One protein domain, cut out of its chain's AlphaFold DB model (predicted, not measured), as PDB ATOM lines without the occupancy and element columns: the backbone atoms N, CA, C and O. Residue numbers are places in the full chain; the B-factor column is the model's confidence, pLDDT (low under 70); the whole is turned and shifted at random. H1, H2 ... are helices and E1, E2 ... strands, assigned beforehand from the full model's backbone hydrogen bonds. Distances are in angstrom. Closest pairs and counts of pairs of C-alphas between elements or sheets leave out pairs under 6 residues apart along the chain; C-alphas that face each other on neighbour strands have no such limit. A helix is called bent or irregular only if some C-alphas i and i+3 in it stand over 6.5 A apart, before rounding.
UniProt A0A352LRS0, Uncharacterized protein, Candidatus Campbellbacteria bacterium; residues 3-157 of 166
ATOM      1  N   LYS A   3     -35.386 -38.063  -1.071       97.25
ATOM      2  CA  LYS A   3     -34.343 -38.977  -0.568       97.25
ATOM      3  C   LYS A   3     -34.246 -38.927   0.956       97.25
ATOM      4  O   LYS A   3     -34.031 -37.857   1.533       97.25
ATOM      5  N   LEU A   4     -34.374 -40.085   1.602       98.12
ATOM      6  CA  LEU A   4     -34.184 -40.275   3.039       98.12
ATOM      7  C   LEU A   4     -32.980 -41.175   3.291       98.12
ATOM      8  O   LEU A   4     -32.835 -42.222   2.666       98.12
ATOM      9  N   VAL A   5     -32.144 -40.808   4.257       98.44
ATOM     10  CA  VAL A   5     -31.099 -41.697   4.781       98.44
ATOM     11  C   VAL A   5     -31.415 -41.989   6.242       98.44
ATOM     12  O   VAL A   5     -31.524 -41.066   7.046       98.44
ATOM     13  N   PHE A   6     -31.589 -43.267   6.574       98.62
ATOM     14  CA  PHE A   6     -31.850 -43.732   7.934       98.62
ATOM     15  C   PHE A   6     -30.611 -44.424   8.500       98.62
ATOM     16  O   PHE A   6     -30.124 -45.402   7.928       98.62
ATOM     17  N   VAL A   7     -30.112 -43.921   9.628       98.62
ATOM     18  CA  VAL A   7     -28.889 -44.384  10.288       98.62
ATOM     19  C   VAL A   7     -29.237 -44.972  11.651       98.62
ATOM     20  O   VAL A   7     -29.808 -44.292  12.505       98.62
ATOM     21  N   ALA A   8     -28.866 -46.224  11.888       98.19
ATOM     22  CA  ALA A   8     -29.050 -46.884  13.178       98.19
ATOM     23  C   ALA A   8     -28.074 -48.052  13.334       98.19
ATOM     24  O   ALA A   8     -27.495 -48.524  12.352       98.19
ATOM     25  N   LEU A   9     -27.926 -48.546  14.564       95.31
ATOM     26  CA  LEU A   9     -27.393 -49.891  14.767       95.31
ATOM     27  C   LEU A   9     -28.381 -50.878  14.128       95.31
ATOM     28  O   LEU A   9     -29.568 -50.802  14.433       95.31
ATOM     29  N   ASP A  10     -27.914 -51.704  13.193       90.75
ATOM     30  CA  ASP A  10     -28.745 -52.684  12.474       90.75
ATOM     31  C   ASP A  10     -30.014 -52.085  11.822       90.75
ATOM     32  O   ASP A  10     -31.127 -52.590  11.934       90.75
ATOM     33  N   ALA A  11     -29.847 -50.988  11.072       94.12
ATOM     34  CA  ALA A  11     -30.937 -50.191  10.491       94.12
ATOM     35  C   ALA A  11     -32.016 -50.970   9.713       94.12
ATOM     36  O   ALA A  11     -33.163 -50.524   9.647       94.12
ATOM     37  N   LYS A  12     -31.678 -52.126   9.128       91.50
ATOM     38  CA  LYS A  12     -32.640 -52.976   8.408       91.50
ATOM     39  C   LYS A  12     -33.720 -53.575   9.316       91.50
ATOM     40  O   LYS A  12     -34.820 -53.813   8.823       91.50
ATOM     41  N   GLU A  13     -33.454 -53.757  10.610       93.44
ATOM     42  CA  GLU A  13     -34.441 -54.261  11.579       93.44
ATOM     43  C   GLU A  13     -35.659 -53.334  11.690       93.44
ATOM     44  O   GLU A  13     -36.791 -53.780  11.867       93.44
ATOM     45  N   TYR A  14     -35.451 -52.035  11.475       94.88
ATOM     46  CA  TYR A  14     -36.499 -51.021  11.578       94.88
ATOM     47  C   TYR A  14     -37.219 -50.751  10.252       94.88
ATOM     48  O   TYR A  14     -38.104 -49.895  10.209       94.88
ATOM     49  N   LYS A  15     -36.894 -51.472   9.166       95.31
ATOM     50  CA  LYS A  15     -37.403 -51.197   7.807       95.31
ATOM     51  C   LYS A  15     -38.925 -51.041   7.762       95.31
ATOM     52  O   LYS A  15     -39.417 -50.074   7.191       95.31
ATOM     53  N   LYS A  16     -39.675 -51.952   8.395       96.50
ATOM     54  CA  LYS A  16     -41.150 -51.905   8.421       96.50
ATOM     55  C   LYS A  16     -41.672 -50.591   9.012       96.50
ATOM     56  O   LYS A  16     -42.613 -50.005   8.485       96.50
ATOM     57  N   HIS A  17     -41.052 -50.128  10.092       96.38
ATOM     58  CA  HIS A  17     -41.445 -48.915  10.799       96.38
ATOM     59  C   HIS A  17     -41.069 -47.651  10.022       96.38
ATOM     60  O   HIS A  17     -41.887 -46.745   9.885       96.38
ATOM     61  N   ILE A  18     -39.860 -47.615   9.456       97.06
ATOM     62  CA  ILE A  18     -39.372 -46.463   8.692       97.06
ATOM     63  C   ILE A  18     -40.157 -46.293   7.387       97.06
ATOM     64  O   ILE A  18     -40.585 -45.181   7.096       97.06
ATOM     65  N   VAL A  19     -40.442 -47.375   6.651       96.88
ATOM     66  CA  VAL A  19     -41.295 -47.306   5.448       96.88
ATOM     67  C   VAL A  19     -42.704 -46.826   5.797       96.88
ATOM     68  O   VAL A  19     -43.234 -45.956   5.115       96.88
ATOM     69  N   LYS A  20     -43.302 -47.333   6.886       96.88
ATOM     70  CA  LYS A  20     -44.630 -46.886   7.334       96.88
ATOM     71  C   LYS A  20     -44.646 -45.395   7.694       96.88
ATOM     72  O   LYS A  20     -45.627 -44.717   7.414       96.88
ATOM     73  N   LYS A  21     -43.586 -44.892   8.334       95.81
ATOM     74  CA  LYS A  21     -43.485 -43.491   8.770       95.81
ATOM     75  C   LYS A  21     -43.174 -42.527   7.616       95.81
ATOM     76  O   LYS A  21     -43.611 -41.380   7.663       95.81
ATOM     77  N   TYR A  22     -42.441 -42.979   6.598       96.56
ATOM     78  CA  TYR A  22     -42.001 -42.159   5.463       96.56
ATOM     79  C   TYR A  22     -42.309 -42.840   4.113       96.56
ATOM     80  O   TYR A  22     -41.380 -43.152   3.366       96.56
ATOM     81  N   PRO A  23     -43.592 -43.068   3.773       95.94
ATOM     82  CA  PRO A  23     -43.971 -43.845   2.588       95.94
ATOM     83  C   PRO A  23     -43.559 -43.191   1.257       95.94
ATOM     84  O   PRO A  23     -43.328 -43.895   0.280       95.94
ATOM     85  N   ASP A  24     -43.402 -41.862   1.227       96.19
ATOM     86  CA  ASP A  24     -43.102 -41.092   0.006       96.19
ATOM     87  C   ASP A  24     -41.598 -40.860  -0.243       96.19
ATOM     88  O   ASP A  24     -41.211 -40.024  -1.073       96.19
ATOM     89  N   PHE A  25     -40.734 -41.525   0.527       97.19
ATOM     90  CA  PHE A  25     -39.287 -41.366   0.438       97.19
ATOM     91  C   PHE A  25     -38.610 -42.593  -0.175       97.19
ATOM     92  O   PHE A  25     -38.925 -43.734   0.148       97.19
ATOM     93  N   ASP A  26     -37.594 -42.332  -0.991       96.62
ATOM     94  CA  ASP A  26     -36.564 -43.307  -1.329       96.62
ATOM     95  C   ASP A  26     -35.611 -43.449  -0.138       96.62
ATOM     96  O   ASP A  26     -34.916 -42.488   0.211       96.62
ATOM     97  N   ILE A  27     -35.617 -44.604   0.528       97.25
ATOM     98  CA  ILE A  27     -34.924 -44.787   1.807       97.25
ATOM     99  C   ILE A  27     -33.638 -45.594   1.623       97.25
ATOM    100  O   ILE A  27     -33.668 -46.801   1.370       97.25
ATOM    101  N   LYS A  28     -32.498 -44.950   1.890       97.31
ATOM    102  CA  LYS A  28     -31.202 -45.608   2.096       97.31
ATOM    103  C   LYS A  28     -31.012 -45.956   3.573       97.31
ATOM    104  O   LYS A  28     -31.138 -45.095   4.442       97.31
ATOM    105  N   TYR A  29     -30.663 -47.208   3.856       97.94
ATOM    106  CA  TYR A  29     -30.417 -47.704   5.213       97.94
ATOM    107  C   TYR A  29     -28.915 -47.837   5.473       97.94
ATOM    108  O   TYR A  29     -28.240 -48.608   4.792       97.94
ATOM    109  N   VAL A  30     -28.413 -47.154   6.501       98.00
ATOM    110  CA  VAL A  30     -27.029 -47.267   6.977       98.00
ATOM    111  C   VAL A  30     -27.026 -48.047   8.285       98.00
ATOM    112  O   VAL A  30     -27.464 -47.545   9.320       98.00
ATOM    113  N   SER A  31     -26.562 -49.296   8.227       97.19
ATOM    114  CA  SER A  31     -26.493 -50.189   9.389       97.19
ATOM    115  C   SER A  31     -25.121 -50.095  10.040       97.19
ATOM    116  O   SER A  31     -24.163 -50.693   9.559       97.19
ATOM    117  N   LEU A  32     -25.039 -49.365  11.149       96.50
ATOM    118  CA  LEU A  32     -23.823 -49.280  11.946       96.50
ATOM    119  C   LEU A  32     -23.537 -50.647  12.573       96.50
ATOM    120  O   LEU A  32     -24.441 -51.278  13.117       96.50
ATOM    121  N   LYS A  33     -22.280 -51.093  12.543       94.69
ATOM    122  CA  LYS A  33     -21.856 -52.328  13.222       94.69
ATOM    123  C   LYS A  33     -21.150 -51.995  14.523       94.69
ATOM    124  O   LYS A  33     -20.165 -51.264  14.506       94.69
ATOM    125  N   TRP A  34     -21.592 -52.565  15.646       92.69
ATOM    126  CA  TRP A  34     -20.943 -52.312  16.937       92.69
ATOM    127  C   TRP A  34     -19.509 -52.845  16.950       92.69
ATOM    128  O   TRP A  34     -18.556 -52.101  17.168       92.69
ATOM    129  N   LYS A  35     -19.339 -54.149  16.715       91.38
ATOM    130  CA  LYS A  35     -18.050 -54.836  16.857       91.38
ATOM    131  C   LYS A  35     -16.997 -54.218  15.929       91.38
ATOM    132  O   LYS A  35     -17.254 -54.034  14.746       91.38
ATOM    133  N   PHE A  36     -15.822 -53.930  16.489       89.38
ATOM    134  CA  PHE A  36     -14.632 -53.410  15.799       89.38
ATOM    135  C   PHE A  36     -14.721 -52.014  15.167       89.38
ATOM    136  O   PHE A  36     -13.701 -51.552  14.671       89.38
ATOM    137  N   ASN A  37     -15.856 -51.320  15.253       94.12
ATOM    138  CA  ASN A  37     -15.988 -49.960  14.728       94.12
ATOM    139  C   ASN A  37     -16.067 -48.912  15.838       94.12
ATOM    140  O   ASN A  37     -16.537 -49.162  16.961       94.12
ATOM    141  N   LEU A  38     -15.609 -47.723  15.476       95.56
ATOM    142  CA  LEU A  38     -15.604 -46.508  16.269       95.56
ATOM    143  C   LEU A  38     -16.525 -45.450  15.638       95.56
ATOM    144  O   LEU A  38     -17.070 -45.640  14.550       95.56
ATOM    145  N   ILE A  39     -16.712 -44.319  16.320       96.38
ATOM    146  CA  ILE A  39     -17.583 -43.226  15.864       96.38
ATOM    147  C   ILE A  39     -17.097 -42.697  14.517       96.38
ATOM    148  O   ILE A  39     -17.904 -42.497  13.610       96.38
ATOM    149  N   LYS A  40     -15.780 -42.532  14.347       96.25
ATOM    150  CA  LYS A  40     -15.195 -42.095  13.071       96.25
ATOM    151  C   LYS A  40     -15.511 -43.044  11.906       96.25
ATOM    152  O   LYS A  40     -15.763 -42.571  10.800       96.25
ATOM    153  N   ASP A  41     -15.556 -44.352  12.162       97.06
ATOM    154  CA  ASP A  41     -15.829 -45.363  11.136       97.06
ATOM    155  C   ASP A  41     -17.302 -45.287  10.716       97.06
ATOM    156  O   ASP A  41     -17.614 -45.261   9.527       97.06
ATOM    157  N   TRP A  42     -18.208 -45.122  11.684       98.00
ATOM    158  CA  TRP A  42     -19.636 -44.917  11.428       98.00
ATOM    159  C   TRP A  42     -19.930 -43.624  10.659       98.00
ATOM    160  O   TRP A  42     -20.790 -43.614   9.775       98.00
ATOM    161  N   ILE A  43     -19.207 -42.536  10.947       97.69
ATOM    162  CA  ILE A  43     -19.287 -41.292  10.164       97.69
ATOM    163  C   ILE A  43     -18.847 -41.553   8.720       97.69
ATOM    164  O   ILE A  43     -19.552 -41.158   7.789       97.69
ATOM    165  N   ALA A  44     -17.698 -42.205   8.525       97.06
ATOM    166  CA  ALA A  44     -17.159 -42.492   7.198       97.06
ATOM    167  C   ALA A  44     -18.100 -43.392   6.381       97.06
ATOM    168  O   ALA A  44     -18.376 -43.096   5.218       97.06
ATOM    169  N   GLU A  45     -18.656 -44.437   6.996       96.44
ATOM    170  CA  GLU A  45     -19.630 -45.338   6.374       96.44
ATOM    171  C   GLU A  45     -20.909 -44.597   5.964       96.44
ATOM    172  O   GLU A  45     -21.376 -44.729   4.829       96.44
ATOM    173  N   THR A  46     -21.438 -43.753   6.853       97.88
ATOM    174  CA  THR A  46     -22.642 -42.960   6.575       97.88
ATOM    175  C   THR A  46     -22.406 -41.990   5.420       97.88
ATOM    176  O   THR A  46     -23.200 -41.947   4.480       97.88
ATOM    177  N   LYS A  47     -21.284 -41.256   5.432       97.31
ATOM    178  CA  LYS A  47     -20.903 -40.356   4.334       97.31
ATOM    179  C   LYS A  47     -20.720 -41.103   3.018       97.31
ATOM    180  O   LYS A  47     -21.210 -40.640   1.996       97.31
ATOM    181  N   LYS A  48     -20.073 -42.271   3.035       96.19
ATOM    182  CA  LYS A  48     -19.892 -43.112   1.844       96.19
ATOM    183  C   LYS A  48     -21.229 -43.577   1.261       96.19
ATOM    184  O   LYS A  48     -21.378 -43.590   0.045       96.19
ATOM    185  N   CYS A  49     -22.196 -43.946   2.102       95.31
ATOM    186  CA  CYS A  49     -23.531 -44.358   1.650       95.31
ATOM    187  C   CYS A  49     -24.319 -43.204   1.005       95.31
ATOM    188  O   CYS A  49     -25.047 -43.403   0.025       95.31
ATOM    189  N   ILE A  50     -24.160 -41.997   1.549       96.19
ATOM    190  CA  ILE A  50     -24.749 -40.774   0.998       96.19
ATOM    191  C   ILE A  50     -24.066 -40.404  -0.326       96.19
ATOM    192  O   ILE A  50     -24.745 -40.107  -1.305       96.19
ATOM    193  N   GLY A  51     -22.736 -40.475  -0.386       92.81
ATOM    194  CA  GLY A  51     -21.962 -40.070  -1.556       92.81
ATOM    195  C   GLY A  51     -22.156 -38.585  -1.866       92.81
ATOM    196  O   GLY A  51     -22.154 -37.753  -0.961       92.81
ATOM    197  N   ASN A  52     -22.356 -38.267  -3.146       90.19
ATOM    198  CA  ASN A  52     -22.645 -36.907  -3.619       90.19
ATOM    199  C   ASN A  52     -24.152 -36.635  -3.760       90.19
ATOM    200  O   ASN A  52     -24.547 -35.628  -4.349       90.19
ATOM    201  N   ASP A  53     -25.007 -37.538  -3.270       89.19
ATOM    202  CA  ASP A  53     -26.449 -37.350  -3.359       89.19
ATOM    203  C   ASP A  53     -26.923 -36.219  -2.445       89.19
ATOM    204  O   ASP A  53     -26.527 -36.111  -1.284       89.19
ATOM    205  N   SER A  54     -27.878 -35.431  -2.939       92.56
ATOM    206  CA  SER A  54     -28.678 -34.574  -2.072       92.56
ATOM    207  C   SER A  54     -29.552 -35.424  -1.142       92.56
ATOM    208  O   SER A  54     -30.135 -36.432  -1.547       92.56
ATOM    209  N   VAL A  55     -29.654 -35.008   0.122       96.75
ATOM    210  CA  VAL A  55     -30.462 -35.685   1.143       96.75
ATOM    211  C   VAL A  55     -31.576 -34.745   1.592       96.75
ATOM    212  O   VAL A  55     -31.323 -33.683   2.166       96.75
ATOM    213  N   ASP A  56     -32.833 -35.112   1.338       98.25
ATOM    214  CA  ASP A  56     -33.977 -34.316   1.797       98.25
ATOM    215  C   ASP A  56     -34.192 -34.487   3.304       98.25
ATOM    216  O   ASP A  56     -34.511 -33.524   4.005       98.25
ATOM    217  N   LEU A  57     -34.005 -35.706   3.810       98.44
ATOM    218  CA  LEU A  57     -34.203 -36.035   5.214       98.44
ATOM    219  C   LEU A  57     -33.135 -37.021   5.699       98.44
ATOM    220  O   LEU A  57     -33.027 -38.139   5.203       98.44
ATOM    221  N   LEU A  58     -32.352 -36.605   6.690       98.56
ATOM    222  CA  LEU A  58     -31.442 -37.483   7.417       98.56
ATOM    223  C   LEU A  58     -32.083 -37.839   8.758       98.56
ATOM    224  O   LEU A  58     -32.430 -36.951   9.534       98.56
ATOM    225  N   VAL A  59     -32.253 -39.130   9.025       98.62
ATOM    226  CA  VAL A  59     -32.855 -39.632  10.263       98.62
ATOM    227  C   VAL A  59     -31.857 -40.535  10.960       98.62
ATOM    228  O   VAL A  59     -31.300 -41.440  10.342       98.62
ATOM    229  N   GLY A  60     -31.645 -40.318  12.252       98.56
ATOM    230  CA  GLY A  60     -30.785 -41.171  13.058       98.56
ATOM    231  C   GLY A  60     -31.492 -41.675  14.307       98.56
ATOM    232  O   GLY A  60     -32.153 -40.895  14.988       98.56
ATOM    233  N   PHE A  61     -31.328 -42.958  14.630       98.62
ATOM    234  CA  PHE A  61     -31.858 -43.565  15.854       98.62
ATOM    235  C   PHE A  61     -30.739 -44.042  16.786       98.62
ATOM    236  O   PHE A  61     -29.768 -44.652  16.330       98.62
ATOM    237  N   SER A  62     -30.879 -43.805  18.097       97.25
ATOM    238  CA  SER A  62     -29.906 -44.238  19.107       97.25
ATOM    239  C   SER A  62     -28.523 -43.634  18.828       97.25
ATOM    240  O   SER A  62     -28.392 -42.420  18.641       97.25
ATOM    241  N   VAL A  63     -27.475 -44.456  18.727       97.25
ATOM    242  CA  VAL A  63     -26.147 -44.005  18.276       97.25
ATOM    243  C   VAL A  63     -26.206 -43.402  16.872       97.25
ATOM    244  O   VAL A  63     -25.539 -42.404  16.610       97.25
ATOM    245  N   GLY A  64     -27.063 -43.931  15.996       98.31
ATOM    246  CA  GLY A  64     -27.301 -43.373  14.669       98.31
ATOM    247  C   GLY A  64     -27.820 -41.936  14.697       98.31
ATOM    248  O   GLY A  64     -27.509 -41.178  13.787       98.31
ATOM    249  N   GLY A  65     -28.518 -41.518  15.761       97.94
ATOM    250  CA  GLY A  65     -28.923 -40.123  15.984       97.94
ATOM    251  C   GLY A  65     -27.729 -39.175  16.096       97.94
ATOM    252  O   GLY A  65     -27.703 -38.117  15.469       97.94
ATOM    253  N   ILE A  66     -26.704 -39.595  16.837       97.12
ATOM    254  CA  ILE A  66     -25.462 -38.832  16.991       97.12
ATOM    255  C   ILE A  66     -24.647 -38.842  15.698       97.12
ATOM    256  O   ILE A  66     -24.128 -37.805  15.292       97.12
ATOM    257  N   ILE A  67     -24.580 -39.982  15.007       98.25
ATOM    258  CA  ILE A  67     -23.891 -40.074  13.711       98.25
ATOM    259  C   ILE A  67     -24.568 -39.198  12.657       98.25
ATOM    260  O   ILE A  67     -23.884 -38.461  11.952       98.25
ATOM    261  N   ALA A  68     -25.899 -39.204  12.592       98.06
ATOM    262  CA  ALA A  68     -26.665 -38.329  11.714       98.06
ATOM    263  C   ALA A  68     -26.358 -36.848  11.985       98.06
ATOM    264  O   ALA A  68     -26.086 -36.100  11.048       98.06
ATOM    265  N   LEU A  69     -26.315 -36.435  13.258       97.12
ATOM    266  CA  LEU A  69     -25.938 -35.073  13.643       97.12
ATOM    267  C   LEU A  69     -24.502 -34.717  13.212       97.12
ATOM    268  O   LEU A  69     -24.278 -33.658  12.629       97.12
ATOM    269  N   LEU A  70     -23.540 -35.612  13.453       96.31
ATOM    270  CA  LEU A  70     -22.131 -35.427  13.084       96.31
ATOM    271  C   LEU A  70     -21.917 -35.334  11.569       96.31
ATOM    272  O   LEU A  70     -21.038 -34.602  11.118       96.31
ATOM    273  N   VAL A  71     -22.714 -36.060  10.785       96.94
ATOM    274  CA  VAL A  71     -22.658 -36.070   9.317       96.94
ATOM    275  C   VAL A  71     -23.408 -34.882   8.709       96.94
ATOM    276  O   VAL A  71     -23.009 -34.376   7.657       96.94
ATOM    277  N   ALA A  72     -24.460 -34.390   9.370       95.81
ATOM    278  CA  ALA A  72     -25.306 -33.313   8.855       95.81
ATOM    279  C   ALA A  72     -24.547 -32.004   8.593       95.81
ATOM    280  O   ALA A  72     -24.938 -31.256   7.697       95.81
ATOM    281  N   LYS A  73     -23.455 -31.734   9.323       91.44
ATOM    282  CA  LYS A  73     -22.614 -30.544   9.101       91.44
ATOM    283  C   LYS A  73     -21.985 -30.519   7.700       91.44
ATOM    284  O   LYS A  73     -21.817 -29.447   7.123       91.44
ATOM    285  N   ASP A  74     -21.673 -31.700   7.165       92.50
ATOM    286  CA  ASP A  74     -20.968 -31.870   5.895       92.50
ATOM    287  C   ASP A  74     -21.960 -32.104   4.750       92.50
ATOM    288  O   ASP A  74     -21.853 -31.484   3.698       92.50
ATOM    289  N   VAL A  75     -22.966 -32.956   4.977       93.88
ATOM    290  CA  VAL A  75     -23.962 -33.338   3.958       93.88
ATOM    291  C   VAL A  75     -25.066 -32.288   3.787       93.88
ATOM    292  O   VAL A  75     -25.688 -32.222   2.731       93.88
ATOM    293  N   LYS A  76     -25.318 -31.459   4.810       94.19
ATOM    294  CA  LYS A  76     -26.334 -30.391   4.811       94.19
ATOM    295  C   LYS A  76     -27.712 -30.862   4.304       94.19
ATOM    296  O   LYS A  76     -28.234 -30.304   3.336       94.19
ATOM    297  N   PRO A  77     -28.326 -31.881   4.940       97.06
ATOM    298  CA  PRO A  77     -29.654 -32.334   4.541       97.06
ATOM    299  C   PRO A  77     -30.684 -31.211   4.721       97.06
ATOM    300  O   PRO A  77     -30.514 -30.341   5.578       97.06
ATOM    301  N   LYS A  78     -31.795 -31.229   3.972       97.44
ATOM    302  CA  LYS A  78     -32.850 -30.207   4.159       97.44
ATOM    303  C   LYS A  78     -33.470 -30.284   5.559       97.44
ATOM    304  O   LYS A  78     -33.836 -29.256   6.136       97.44
ATOM    305  N   LYS A  79     -33.595 -31.500   6.101       98.12
ATOM    306  CA  LYS A  79     -34.094 -31.778   7.453       98.12
ATOM    307  C   LYS A  79     -33.265 -32.855   8.152       98.12
ATOM    308  O   LYS A  79     -32.802 -33.798   7.511       98.12
ATOM    309  N   LEU A  80     -33.152 -32.731   9.471       98.62
ATOM    310  CA  LEU A  80     -32.530 -33.703  10.365       98.62
ATOM    311  C   LEU A  80     -33.522 -34.115  11.459       98.62
ATOM    312  O   LEU A  80     -34.050 -33.264  12.177       98.62
ATOM    313  N   GLU A  81     -33.744 -35.416  11.615       98.62
ATOM    314  CA  GLU A  81     -34.505 -35.977  12.732       98.62
ATOM    315  C   GLU A  81     -33.605 -36.878  13.579       98.62
ATOM    316  O   GLU A  81     -33.047 -37.866  13.099       98.62
ATOM    317  N   ILE A  82     -33.462 -36.527  14.854       98.56
ATOM    318  CA  ILE A  82     -32.652 -37.268  15.821       98.56
ATOM    319  C   ILE A  82     -33.615 -37.974  16.767       98.56
ATOM    320  O   ILE A  82     -34.364 -37.318  17.481       98.56
ATOM    321  N   ILE A  83     -33.620 -39.301  16.775       98.62
ATOM    322  CA  ILE A  83     -34.560 -40.108  17.555       98.62
ATOM    323  C   ILE A  83     -33.784 -40.834  18.651       98.62
ATOM    324  O   ILE A  83     -32.877 -41.614  18.361       98.62
ATOM    325  N   SER A  84     -34.144 -40.583  19.908       98.25
ATOM    326  CA  SER A  84     -33.512 -41.145  21.104       98.25
ATOM    327  C   SER A  84     -31.981 -41.128  21.041       98.25
ATOM    328  O   SER A  84     -31.372 -42.195  21.028       98.25
ATOM    329  N   PRO A  85     -31.329 -39.953  20.956       97.81
ATOM    330  CA  PRO A  85     -29.881 -39.882  20.807       97.81
ATOM    331  C   PRO A  85     -29.149 -40.547  21.977       97.81
ATOM    332  O   PRO A  85     -29.414 -40.262  23.146       97.81
ATOM    333  N   SER A  86     -28.181 -41.403  21.653       96.31
ATOM    334  CA  SER A  86     -27.263 -41.957  22.651       96.31
ATOM    335  C   SER A  86     -26.405 -40.858  23.290       96.31
ATOM    336  O   SER A  86     -26.040 -39.901  22.609       96.31
ATOM    337  N   PRO A  87     -26.018 -40.991  24.571       94.88
ATOM    338  CA  PRO A  87     -25.339 -39.935  25.325       94.88
ATOM    339  C   PRO A  87     -23.845 -39.809  24.969       94.88
ATOM    340  O   PRO A  87     -22.983 -39.973  25.826       94.88
ATOM    341  N   PHE A  88     -23.492 -39.589  23.702       94.81
ATOM    342  CA  PHE A  88     -22.108 -39.622  23.196       94.81
ATOM    343  C   PHE A  88     -21.444 -38.241  23.189       94.81
ATOM    344  O   PHE A  88     -20.900 -37.810  22.175       94.81
ATOM    345  N   PHE A  89     -21.437 -37.581  24.346       95.25
ATOM    346  CA  PHE A  89     -20.695 -36.337  24.546       95.25
ATOM    347  C   PHE A  89     -19.949 -36.324  25.869       95.25
ATOM    348  O   PHE A  89     -20.378 -36.944  26.848       95.25
ATOM    349  N   ASN A  90     -18.846 -35.586  25.905       95.12
ATOM    350  CA  ASN A  90     -18.008 -35.455  27.084       95.12
ATOM    351  C   ASN A  90     -18.800 -34.960  28.305       95.12
ATOM    352  O   ASN A  90     -18.637 -35.474  29.411       95.12
ATOM    353  N   GLU A  91     -19.729 -34.022  28.107       94.19
ATOM    354  CA  GLU A  91     -20.521 -33.417  29.179       94.19
ATOM    355  C   GLU A  91     -21.424 -34.417  29.913       94.19
ATOM    356  O   GLU A  91     -21.724 -34.226  31.095       94.19
ATOM    357  N   VAL A  92     -21.826 -35.494  29.234       92.31
ATOM    358  CA  VAL A  92     -22.692 -36.538  29.794       92.31
ATOM    359  C   VAL A  92     -21.919 -37.788  30.220       92.31
ATOM    360  O   VAL A  92     -22.488 -38.640  30.898       92.31
ATOM    361  N   LEU A  93     -20.613 -37.894  29.930       91.56
ATOM    362  CA  LEU A  93     -19.788 -39.037  30.352       91.56
ATOM    363  C   LEU A  93     -19.773 -39.231  31.871       91.56
ATOM    364  O   LEU A  93     -19.803 -40.365  32.343       91.56
ATOM    365  N   LYS A  94     -19.784 -38.139  32.646       89.69
ATOM    366  CA  LYS A  94     -19.834 -38.191  34.119       89.69
ATOM    367  C   LYS A  94     -21.103 -38.855  34.671       89.69
ATOM    368  O   LYS A  94     -21.131 -39.246  35.830       89.69
ATOM    369  N   LEU A  95     -22.146 -38.973  33.849       90.06
ATOM    370  CA  LEU A  95     -23.428 -39.578  34.210       90.06
ATOM    371  C   LEU A  95     -23.486 -41.072  33.861       90.06
ATOM    372  O   LEU A  95     -24.477 -41.746  34.153       90.06
ATOM    373  N   TYR A  96     -22.449 -41.608  33.210       91.62
ATOM    374  CA  TYR A  96     -22.430 -43.006  32.813       91.62
ATOM    375  C   TYR A  96     -22.315 -43.916  34.034       91.62
ATOM    376  O   TYR A  96     -21.369 -43.845  34.817       91.62
ATOM    377  N   ARG A  97     -23.235 -44.874  34.131       91.25
ATOM    378  CA  ARG A  97     -23.093 -46.012  35.046       91.25
ATOM    379  C   ARG A  97     -22.064 -47.005  34.496       91.25
ATOM    380  O   ARG A  97     -21.862 -47.087  33.282       91.25
ATOM    381  N   LYS A  98     -21.488 -47.838  35.373       90.50
ATOM    382  CA  LYS A  98     -20.519 -48.899  35.015       90.50
ATOM    383  C   LYS A  98     -21.000 -49.774  33.850       90.50
ATOM    384  O   LYS A  98     -20.227 -50.074  32.948       90.50
ATOM    385  N   THR A  99     -22.288 -50.119  33.825       88.88
ATOM    386  CA  THR A  99     -22.902 -50.898  32.740       88.88
ATOM    387  C   THR A  99     -22.786 -50.203  31.382       88.88
ATOM    388  O   THR A  99     -22.388 -50.835  30.408       88.88
ATOM    389  N   ILE A 100     -23.066 -48.897  31.317       87.88
ATOM    390  CA  ILE A 100     -22.976 -48.118  30.073       87.88
ATOM    391  C   ILE A 100     -21.512 -48.002  29.639       87.88
ATOM    392  O   ILE A 100     -21.200 -48.250  28.479       87.88
ATOM    393  N   LEU A 101     -20.594 -47.713  30.572       90.25
ATOM    394  CA  LEU A 101     -19.152 -47.675  30.287       90.25
ATOM    395  C   LEU A 101     -18.648 -48.989  29.675       90.25
ATOM    396  O   LEU A 101     -17.912 -48.967  28.688       90.25
ATOM    397  N   ASN A 102     -19.068 -50.123  30.241       90.88
ATOM    398  CA  ASN A 102     -18.665 -51.449  29.777       90.88
ATOM    399  C   ASN A 102     -19.184 -51.745  28.367       90.88
ATOM    400  O   ASN A 102     -18.419 -52.219  27.530       90.88
ATOM    401  N   ILE A 103     -20.456 -51.437  28.090       90.75
ATOM    402  CA  ILE A 103     -21.060 -51.654  26.769       90.75
ATOM    403  C   ILE A 103     -20.389 -50.753  25.723       90.75
ATOM    404  O   ILE A 103     -19.986 -51.237  24.660       90.75
ATOM    405  N   THR A 104     -20.211 -49.461  26.030       92.06
ATOM    406  CA  THR A 104     -19.593 -48.476  25.126       92.06
ATOM    407  C   THR A 104     -18.133 -48.804  24.821       92.06
ATOM    408  O   THR A 104     -17.699 -48.639  23.681       92.06
ATOM    409  N   GLY A 105     -17.378 -49.320  25.792       93.44
ATOM    410  CA  GLY A 105     -16.000 -49.765  25.606       93.44
ATOM    411  C   GLY A 105     -14.975 -48.624  25.535       93.44
ATOM    412  O   GLY A 105     -15.232 -47.530  25.031       93.44
ATOM    413  N   LYS A 106     -13.757 -48.899  26.023       93.81
ATOM    414  CA  LYS A 106     -12.700 -47.891  26.244       93.81
ATOM    415  C   LYS A 106     -12.354 -47.064  24.999       93.81
ATOM    416  O   LYS A 106     -12.179 -45.855  25.109       93.81
ATOM    417  N   LYS A 107     -12.284 -47.698  23.822       94.69
ATOM    418  CA  LYS A 107     -11.918 -47.016  22.567       94.69
ATOM    419  C   LYS A 107     -12.953 -45.964  22.152       94.69
ATOM    420  O   LYS A 107     -12.570 -44.864  21.781       94.69
ATOM    421  N   ARG A 108     -14.252 -46.261  22.274       95.38
ATOM    422  CA  ARG A 108     -15.304 -45.283  21.947       95.38
ATOM    423  C   ARG A 108     -15.425 -44.211  23.014       95.38
ATOM    424  O   ARG A 108     -15.624 -43.059  22.669       95.38
ATOM    425  N   ILE A 109     -15.229 -44.555  24.290       95.38
ATOM    426  CA  ILE A 109     -15.151 -43.549  25.359       95.38
ATOM    427  C   ILE A 109     -14.050 -42.522  25.068       95.38
ATOM    428  O   ILE A 109     -14.270 -41.334  25.280       95.38
ATOM    429  N   ALA A 110     -12.894 -42.950  24.551       95.50
ATOM    430  CA  ALA A 110     -11.832 -42.027  24.158       95.50
ATOM    431  C   ALA A 110     -12.267 -41.062  23.040       95.50
ATOM    432  O   ALA A 110     -11.938 -39.886  23.109       95.50
ATOM    433  N   GLU A 111     -13.046 -41.520  22.056       96.44
ATOM    434  CA  GLU A 111     -13.601 -40.631  21.025       96.44
ATOM    435  C   GLU A 111     -14.695 -39.709  21.573       96.44
ATOM    436  O   GLU A 111     -14.701 -38.525  21.254       96.44
ATOM    437  N   ILE A 112     -15.572 -40.212  22.449       95.88
ATOM    438  CA  ILE A 112     -16.640 -39.416  23.073       95.88
ATOM    439  C   ILE A 112     -16.067 -38.261  23.900       95.88
ATOM    440  O   ILE A 112     -16.643 -37.179  23.908       95.88
ATOM    441  N   LYS A 113     -14.921 -38.454  24.565       95.38
ATOM    442  CA  LYS A 113     -14.237 -37.377  25.305       95.38
ATOM    443  C   LYS A 113     -13.869 -36.180  24.425       95.38
ATOM    444  O   LYS A 113     -13.778 -35.072  24.939       95.38
ATOM    445  N   ASN A 114     -13.683 -36.404  23.126       95.25
ATOM    446  CA  ASN A 114     -13.362 -35.362  22.152       95.25
ATOM    447  C   ASN A 114     -14.612 -34.776  21.474       95.25
ATOM    448  O   ASN A 114     -14.477 -33.926  20.600       95.25
ATOM    449  N   LEU A 115     -15.814 -35.241  21.833       95.12
ATOM    450  CA  LEU A 115     -17.077 -34.708  21.332       95.12
ATOM    451  C   LEU A 115     -17.709 -33.820  22.397       95.12
ATOM    452  O   LEU A 115     -18.065 -34.291  23.478       95.12
ATOM    453  N   SER A 116     -17.881 -32.545  22.069       95.06
ATOM    454  CA  SER A 116     -18.535 -31.560  22.924       95.06
ATOM    455  C   SER A 116     -19.888 -31.190  22.327       95.06
ATOM    456  O   SER A 116     -20.000 -30.921  21.129       95.06
ATOM    457  N   ILE A 117     -20.935 -31.151  23.159       93.75
ATOM    458  CA  ILE A 117     -22.256 -30.668  22.724       93.75
ATOM    459  C   ILE A 117     -22.124 -29.245  22.183       93.75
ATOM    460  O   ILE A 117     -22.752 -28.910  21.183       93.75
ATOM    461  N   LYS A 118     -21.247 -28.427  22.775       93.38
ATOM    462  CA  LYS A 118     -21.052 -27.021  22.394       93.38
ATOM    463  C   LYS A 118     -20.572 -26.820  20.954       93.38
ATOM    464  O   LYS A 118     -20.717 -25.722  20.423       93.38
ATOM    465  N   ASP A 119     -20.039 -27.858  20.315       91.00
ATOM    466  CA  ASP A 119     -19.514 -27.774  18.948       91.00
ATOM    467  C   ASP A 119     -20.634 -27.751  17.896       91.00
ATOM    468  O   ASP A 119     -20.402 -27.442  16.722       91.00
ATOM    469  N   PHE A 120     -21.866 -28.074  18.301       89.94
ATOM    470  CA  PHE A 120     -23.007 -28.151  17.403       89.94
ATOM    471  C   PHE A 120     -23.777 -26.838  17.358       89.94
ATOM    472  O   PHE A 120     -24.045 -26.195  18.371       89.94
ATOM    473  N   LYS A 121     -24.181 -26.472  16.143       89.19
ATOM    474  CA  LYS A 121     -25.091 -25.365  15.854       89.19
ATOM    475  C   LYS A 121     -26.176 -25.825  14.888       89.19
ATOM    476  O   LYS A 121     -26.101 -26.909  14.312       89.19
ATOM    477  N   LYS A 122     -27.187 -24.991  14.671       89.69
ATOM    478  CA  LYS A 122     -28.240 -25.269  13.690       89.69
ATOM    479  C   LYS A 122     -27.689 -25.225  12.263       89.69
ATOM    480  O   LYS A 122     -27.418 -24.149  11.740       89.69
ATOM    481  N   TYR A 123     -27.546 -26.387  11.627       88.00
ATOM    482  CA  TYR A 123     -27.133 -26.491  10.215       88.00
ATOM    483  C   TYR A 123     -28.321 -26.597   9.253       88.00
ATOM    484  O   TYR A 123     -28.247 -26.155   8.112       88.00
ATOM    485  N   CYS A 124     -29.416 -27.196   9.713       94.88
ATOM    486  CA  CYS A 124     -30.642 -27.404   8.951       94.88
ATOM    487  C   CYS A 124     -31.847 -27.444   9.900       94.88
ATOM    488  O   CYS A 124     -31.703 -27.355  11.128       94.88
ATOM    489  N   LYS A 125     -33.059 -27.587   9.348       97.44
ATOM    490  CA  LYS A 125     -34.255 -27.789  10.172       97.44
ATOM    491  C   LYS A 125     -34.118 -29.114  10.926       97.44
ATOM    492  O   LYS A 125     -34.190 -30.179  10.324       97.44
ATOM    493  N   THR A 126     -33.923 -29.017  12.234       98.38
ATOM    494  CA  THR A 126     -33.646 -30.157  13.112       98.38
ATOM    495  C   THR A 126     -34.808 -30.377  14.071       98.38
ATOM    496  O   THR A 126     -35.450 -29.416  14.500       98.38
ATOM    497  N   THR A 127     -35.109 -31.628  14.399       98.62
ATOM    498  CA  THR A 127     -36.049 -31.995  15.466       98.62
ATOM    499  C   THR A 127     -35.507 -33.206  16.205       98.62
ATOM    500  O   THR A 127     -35.038 -34.157  15.578       98.62
ATOM    501  N   ILE A 128     -35.560 -33.158  17.533       98.75
ATOM    502  CA  ILE A 128     -35.175 -34.272  18.394       98.75
ATOM    503  C   ILE A 128     -36.453 -34.926  18.909       98.75
ATOM    504  O   ILE A 128     -37.355 -34.232  19.364       98.75
ATOM    505  N   TYR A 129     -36.534 -36.249  18.848       98.75
ATOM    506  CA  TYR A 129     -37.621 -37.041  19.410       98.75
ATOM    507  C   TYR A 129     -37.063 -37.921  20.522       98.75
ATOM    508  O   TYR A 129     -36.051 -38.591  20.325       98.75
ATOM    509  N   ILE A 130     -37.726 -37.952  21.673       98.69
ATOM    510  CA  ILE A 130     -37.337 -38.781  22.818       98.69
ATOM    511  C   ILE A 130     -38.586 -39.385  23.458       98.69
ATOM    512  O   ILE A 130     -39.637 -38.753  23.505       98.69
ATOM    513  N   GLY A 131     -38.506 -40.628  23.921       98.50
ATOM    514  CA  GLY A 131     -39.611 -41.278  24.619       98.50
ATOM    515  C   GLY A 131     -39.717 -40.819  26.075       98.50
ATOM    516  O   GLY A 131     -38.700 -40.586  26.727       98.50
ATOM    517  N   SER A 132     -40.932 -40.699  26.613       98.31
ATOM    518  CA  SER A 132     -41.149 -40.302  28.014       98.31
ATOM    519  C   SER A 132     -40.565 -41.294  29.028       98.31
ATOM    520  O   SER A 132     -40.199 -40.906  30.135       98.31
ATOM    521  N   GLU A 133     -40.454 -42.565  28.642       98.38
ATOM    522  CA  GLU A 133     -39.929 -43.673  29.449       98.38
ATOM    523  C   GLU A 133     -38.470 -44.019  29.096       98.38
ATOM    524  O   GLU A 133     -37.968 -45.086  29.448       98.38
ATOM    525  N   GLU A 134     -37.775 -43.144  28.364       97.50
ATOM    526  CA  GLU A 134     -36.353 -43.324  28.074       97.50
ATOM    527  C   GLU A 134     -35.479 -43.206  29.325       97.50
ATOM    528  O   GLU A 134     -35.874 -42.656  30.359       97.50
ATOM    529  N   LEU A 135     -34.241 -43.693  29.221       95.06
ATOM    530  CA  LEU A 135     -33.254 -43.490  30.276       95.06
ATOM    531  C   LEU A 135     -33.030 -41.994  30.515       95.06
ATOM    532  O   LEU A 135     -32.901 -41.210  29.576       95.06
ATOM    533  N   GLU A 136     -32.899 -41.608  31.783       95.12
ATOM    534  CA  GLU A 136     -32.754 -40.200  32.168       95.12
ATOM    535  C   GLU A 136     -31.554 -39.519  31.492       95.12
ATOM    536  O   GLU A 136     -31.662 -38.400  31.003       95.12
ATOM    537  N   ILE A 137     -30.437 -40.235  31.342       95.19
ATOM    538  CA  ILE A 137     -29.258 -39.727  30.626       95.19
ATOM    539  C   ILE A 137     -29.550 -39.397  29.148       95.19
ATOM    540  O   ILE A 137     -28.958 -38.474  28.590       95.19
ATOM    541  N   MET A 138     -30.471 -40.117  28.502       96.62
ATOM    542  CA  MET A 138     -30.864 -39.864  27.110       96.62
ATOM    543  C   MET A 138     -31.813 -38.671  26.995       96.62
ATOM    544  O   MET A 138     -31.686 -37.886  26.053       96.62
ATOM    545  N   LYS A 139     -32.711 -38.484  27.971       97.44
ATOM    546  CA  LYS A 139     -33.532 -37.268  28.077       97.44
ATOM    547  C   LYS A 139     -32.651 -36.037  28.269       97.44
ATOM    548  O   LYS A 139     -32.719 -35.117  27.465       97.44
ATOM    549  N   GLN A 140     -31.721 -36.086  29.224       96.00
ATOM    550  CA  GLN A 140     -30.763 -35.003  29.461       96.00
ATOM    551  C   GLN A 140     -29.904 -34.703  28.228       96.00
ATOM    552  O   GLN A 140     -29.734 -33.542  27.866       96.00
ATOM    553  N   THR A 141     -29.418 -35.735  27.530       96.50
ATOM    554  CA  THR A 141     -28.695 -35.560  26.256       96.50
ATOM    555  C   THR A 141     -29.559 -34.843  25.218       96.50
ATOM    556  O   THR A 141     -29.087 -33.919  24.556       96.50
ATOM    557  N   SER A 142     -30.825 -35.246  25.086       97.94
ATOM    558  CA  SER A 142     -31.776 -34.648  24.143       97.94
ATOM    559  C   SER A 142     -32.046 -33.180  24.469       97.94
ATOM    560  O   SER A 142     -32.003 -32.346  23.571       97.94
ATOM    561  N   ASP A 143     -32.241 -32.848  25.745       97.56
ATOM    562  CA  ASP A 143     -32.471 -31.477  26.204       97.56
ATOM    563  C   ASP A 143     -31.249 -30.584  25.990       97.56
ATOM    564  O   ASP A 143     -31.375 -29.453  25.517       97.56
ATOM    565  N   MET A 144     -30.054 -31.087  26.312       96.75
ATOM    566  CA  MET A 144     -28.805 -30.358  26.096       96.75
ATOM    567  C   MET A 144     -28.577 -30.080  24.609       96.75
ATOM    568  O   MET A 144     -28.291 -28.941  24.241       96.75
ATOM    569  N   LEU A 145     -28.767 -31.087  23.748       96.81
ATOM    570  CA  LEU A 145     -28.700 -30.917  22.295       96.81
ATOM    571  C   LEU A 145     -29.769 -29.951  21.779       96.81
ATOM    572  O   LEU A 145     -29.466 -29.082  20.966       96.81
ATOM    573  N   GLY A 146     -31.009 -30.076  22.254       97.62
ATOM    574  CA  GLY A 146     -32.125 -29.223  21.856       97.62
ATOM    575  C   GLY A 146     -31.853 -27.752  22.143       97.62
ATOM    576  O   GLY A 146     -31.983 -26.915  21.246       97.62
ATOM    577  N   LYS A 147     -31.384 -27.454  23.362       97.38
ATOM    578  CA  LYS A 147     -30.967 -26.109  23.783       97.38
ATOM    579  C   LYS A 147     -29.806 -25.588  22.943       97.38
ATOM    580  O   LYS A 147     -29.884 -24.478  22.431       97.38
ATOM    581  N   GLN A 148     -28.766 -26.398  22.763       96.94
ATOM    582  CA  GLN A 148     -27.563 -26.000  22.037       96.94
ATOM    583  C   GLN A 148     -27.821 -25.735  20.545       96.94
ATOM    584  O   GLN A 148     -27.332 -24.758  19.984       96.94
ATOM    585  N   ILE A 149     -28.597 -26.597  19.888       96.12
ATOM    586  CA  ILE A 149     -28.932 -26.461  18.465       96.12
ATOM    587  C   ILE A 149     -30.039 -25.409  18.265       96.12
ATOM    588  O   ILE A 149     -30.210 -24.896  17.159       96.12
ATOM    589  N   GLY A 150     -30.810 -25.076  19.304       97.31
ATOM    590  CA  GLY A 150     -31.999 -24.231  19.184       97.31
ATOM    591  C   GLY A 150     -33.091 -24.928  18.369       97.31
ATOM    592  O   GLY A 150     -33.620 -24.376  17.393       97.31
ATOM    593  N   CYS A 151     -33.379 -26.187  18.712       97.38
ATOM    594  CA  CYS A 151     -34.363 -27.020  18.026       97.38
ATOM    595  C   CYS A 151     -35.348 -27.678  19.005       97.38
ATOM    596  O   CYS A 151     -35.014 -27.873  20.174       97.38
ATOM    597  N   PRO A 152     -36.572 -28.004  18.549       98.19
ATOM    598  CA  PRO A 152     -37.563 -28.640  19.404       98.19
ATOM    599  C   PRO A 152     -37.132 -30.049  19.822       98.19
ATOM    600  O   PRO A 152     -36.653 -30.836  18.998       98.19
ATOM    601  N   VAL A 153     -37.389 -30.358  21.094       98.62
ATOM    602  CA  VAL A 153     -37.349 -31.707  21.662       98.62
ATOM    603  C   VAL A 153     -38.790 -32.159  21.871       98.62
ATOM    604  O   VAL A 153     -39.523 -31.599  22.682       98.62
ATOM    605  N   VAL A 154     -39.218 -33.146  21.094       98.69
ATOM    606  CA  VAL A 154     -40.567 -33.707  21.123       98.69
ATOM    607  C   VAL A 154     -40.560 -34.956  21.995       98.69
ATOM    608  O   VAL A 154     -39.938 -35.963  21.649       98.69
ATOM    609  N   VAL A 155     -41.274 -34.895  23.118       98.56
ATOM    610  CA  VAL A 155     -41.427 -36.032  24.032       98.56
ATOM    611  C   VAL A 155     -42.622 -36.885  23.606       98.56
ATOM    612  O   VAL A 155     -43.761 -36.420  23.595       98.56
ATOM    613  N   LEU A 156     -42.370 -38.147  23.269       98.25
ATOM    614  CA  LEU A 156     -43.391 -39.114  22.876       98.25
ATOM    615  C   LEU A 156     -43.866 -39.900  24.105       98.25
ATOM    616  O   LEU A 156     -43.083 -40.617  24.729       98.25
ATOM    617  N   LYS A 157     -45.151 -39.759  24.460       98.06
ATOM    618  CA  LYS A 157     -45.755 -40.426  25.627       98.06
ATOM    619  C   LYS A 157     -45.757 -41.951  25.474       98.06
ATOM    620  O   LYS A 157     -46.034 -42.456  24.388       98.06
TER     621      LYS A 157
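This is residues 3 to 157 of the 166 residues of an uncharacterized protein of Candidatus Campbellbacteria bacterium (UniProt A0A352LRS0). A twisted wall of six parallel strands stands in the middle of three layers, with H2, H3 and H7 over one face and H1 over the E2 and E1 part of the other. Three short helices, H4, H5 and H6, form a loose group beyond the last residues of the strands, off the sheet, at one end of the longest axis. The printed part has 155 residues, with seven named helices and six named strands that follow each other along the chain as E1 H1 E2 H2 E3 H3 E4 H4 H5 H6 E5 H7 E6, and the sheet runs E2 E1 E3 E4 E5 E6. The class is mixed, helices and strands; the whole is compact, with a radius of gyration of the C-alphas of 14.5 A and spans of 42 by 33 by 29 A.

Find C-alpha 3 at (-34.343, -38.977, -0.568); from there E1 runs 20.1 A to residue 9. Next come H1, residues 11 to 21, irregular with C-alphas 13 and 16 at 7.8 A, and E2, residues 25 to 32, 20.8 A. Read on to H2, residues 39 to 50, 16.7 A; E3, 57 to 61; H3, 63 to 75, 18.0 A; and E4, 79 to 83. H4 takes residues 90 to 93, H5 98 to 104 and H6 106 to 112. E5, residues 125 to 131, spans 20.5 A; H7, 136 to 149, spans 19.8 A; E6, 153 to 156, ends at C-alpha 156, (-43.391, -39.114, 22.876).

Look first at E1 and E2, parallel at 24 degrees, with N 4 and O 26 2.8 A apart. Within hydrogen-bond range across the other neighbour pairs are N 7 and O 59 at 2.8 A for E1 and E3, N 83 and O 60 at 2.8 A for E3 and E4, N 129 and O 82 at 2.8 A for E4 and E5, and N 154 and O 128 at 2.8 A for E5 and E6. E1, H1, E2 is a strand-helix-strand unit, two parallel neighbours with a helix between, and its crossover is right-handed, as in E3, H3, E4 and E5, H7, E6; E4, H4 H5 H6, E5 is another unit. E2, H2, E3 is a split one, right-handed, with E1 between its strands. H3 lies over E3 at a height over the sheet of 7.5 A; H7, on the same face, lies over E5 at 9.3 A. H2 touches H3, at 5.9 A between the closest C-alphas, Ile 43 and Ile 67, with a steep tilt of 59 degrees. H1, on the opposite face, lies over E2 and E1 at 8.7 A. H4 and H6 are close but not clearly touching, their closest C-alphas, Asn 90 and Ile 112, 5.8 A apart; H5 and H6 likewise, Leu 101 and Ile 109 at 7.6 A. In H2, H5, H6 and H7 every O i to N i+4 pair is within hydrogen-bond range, in H1 4 of 7 and in H3 7 of 9; H4 is too short for such a pair.

The two C-alphas farthest apart, of Asp 24 and Lys 98, are 42.4 A apart. The printed part has no cut. The link from H6 to E5, residues 113 to 124, is long. No printed residue is under 70 in pLDDT; the mean of the printed part is 95.6.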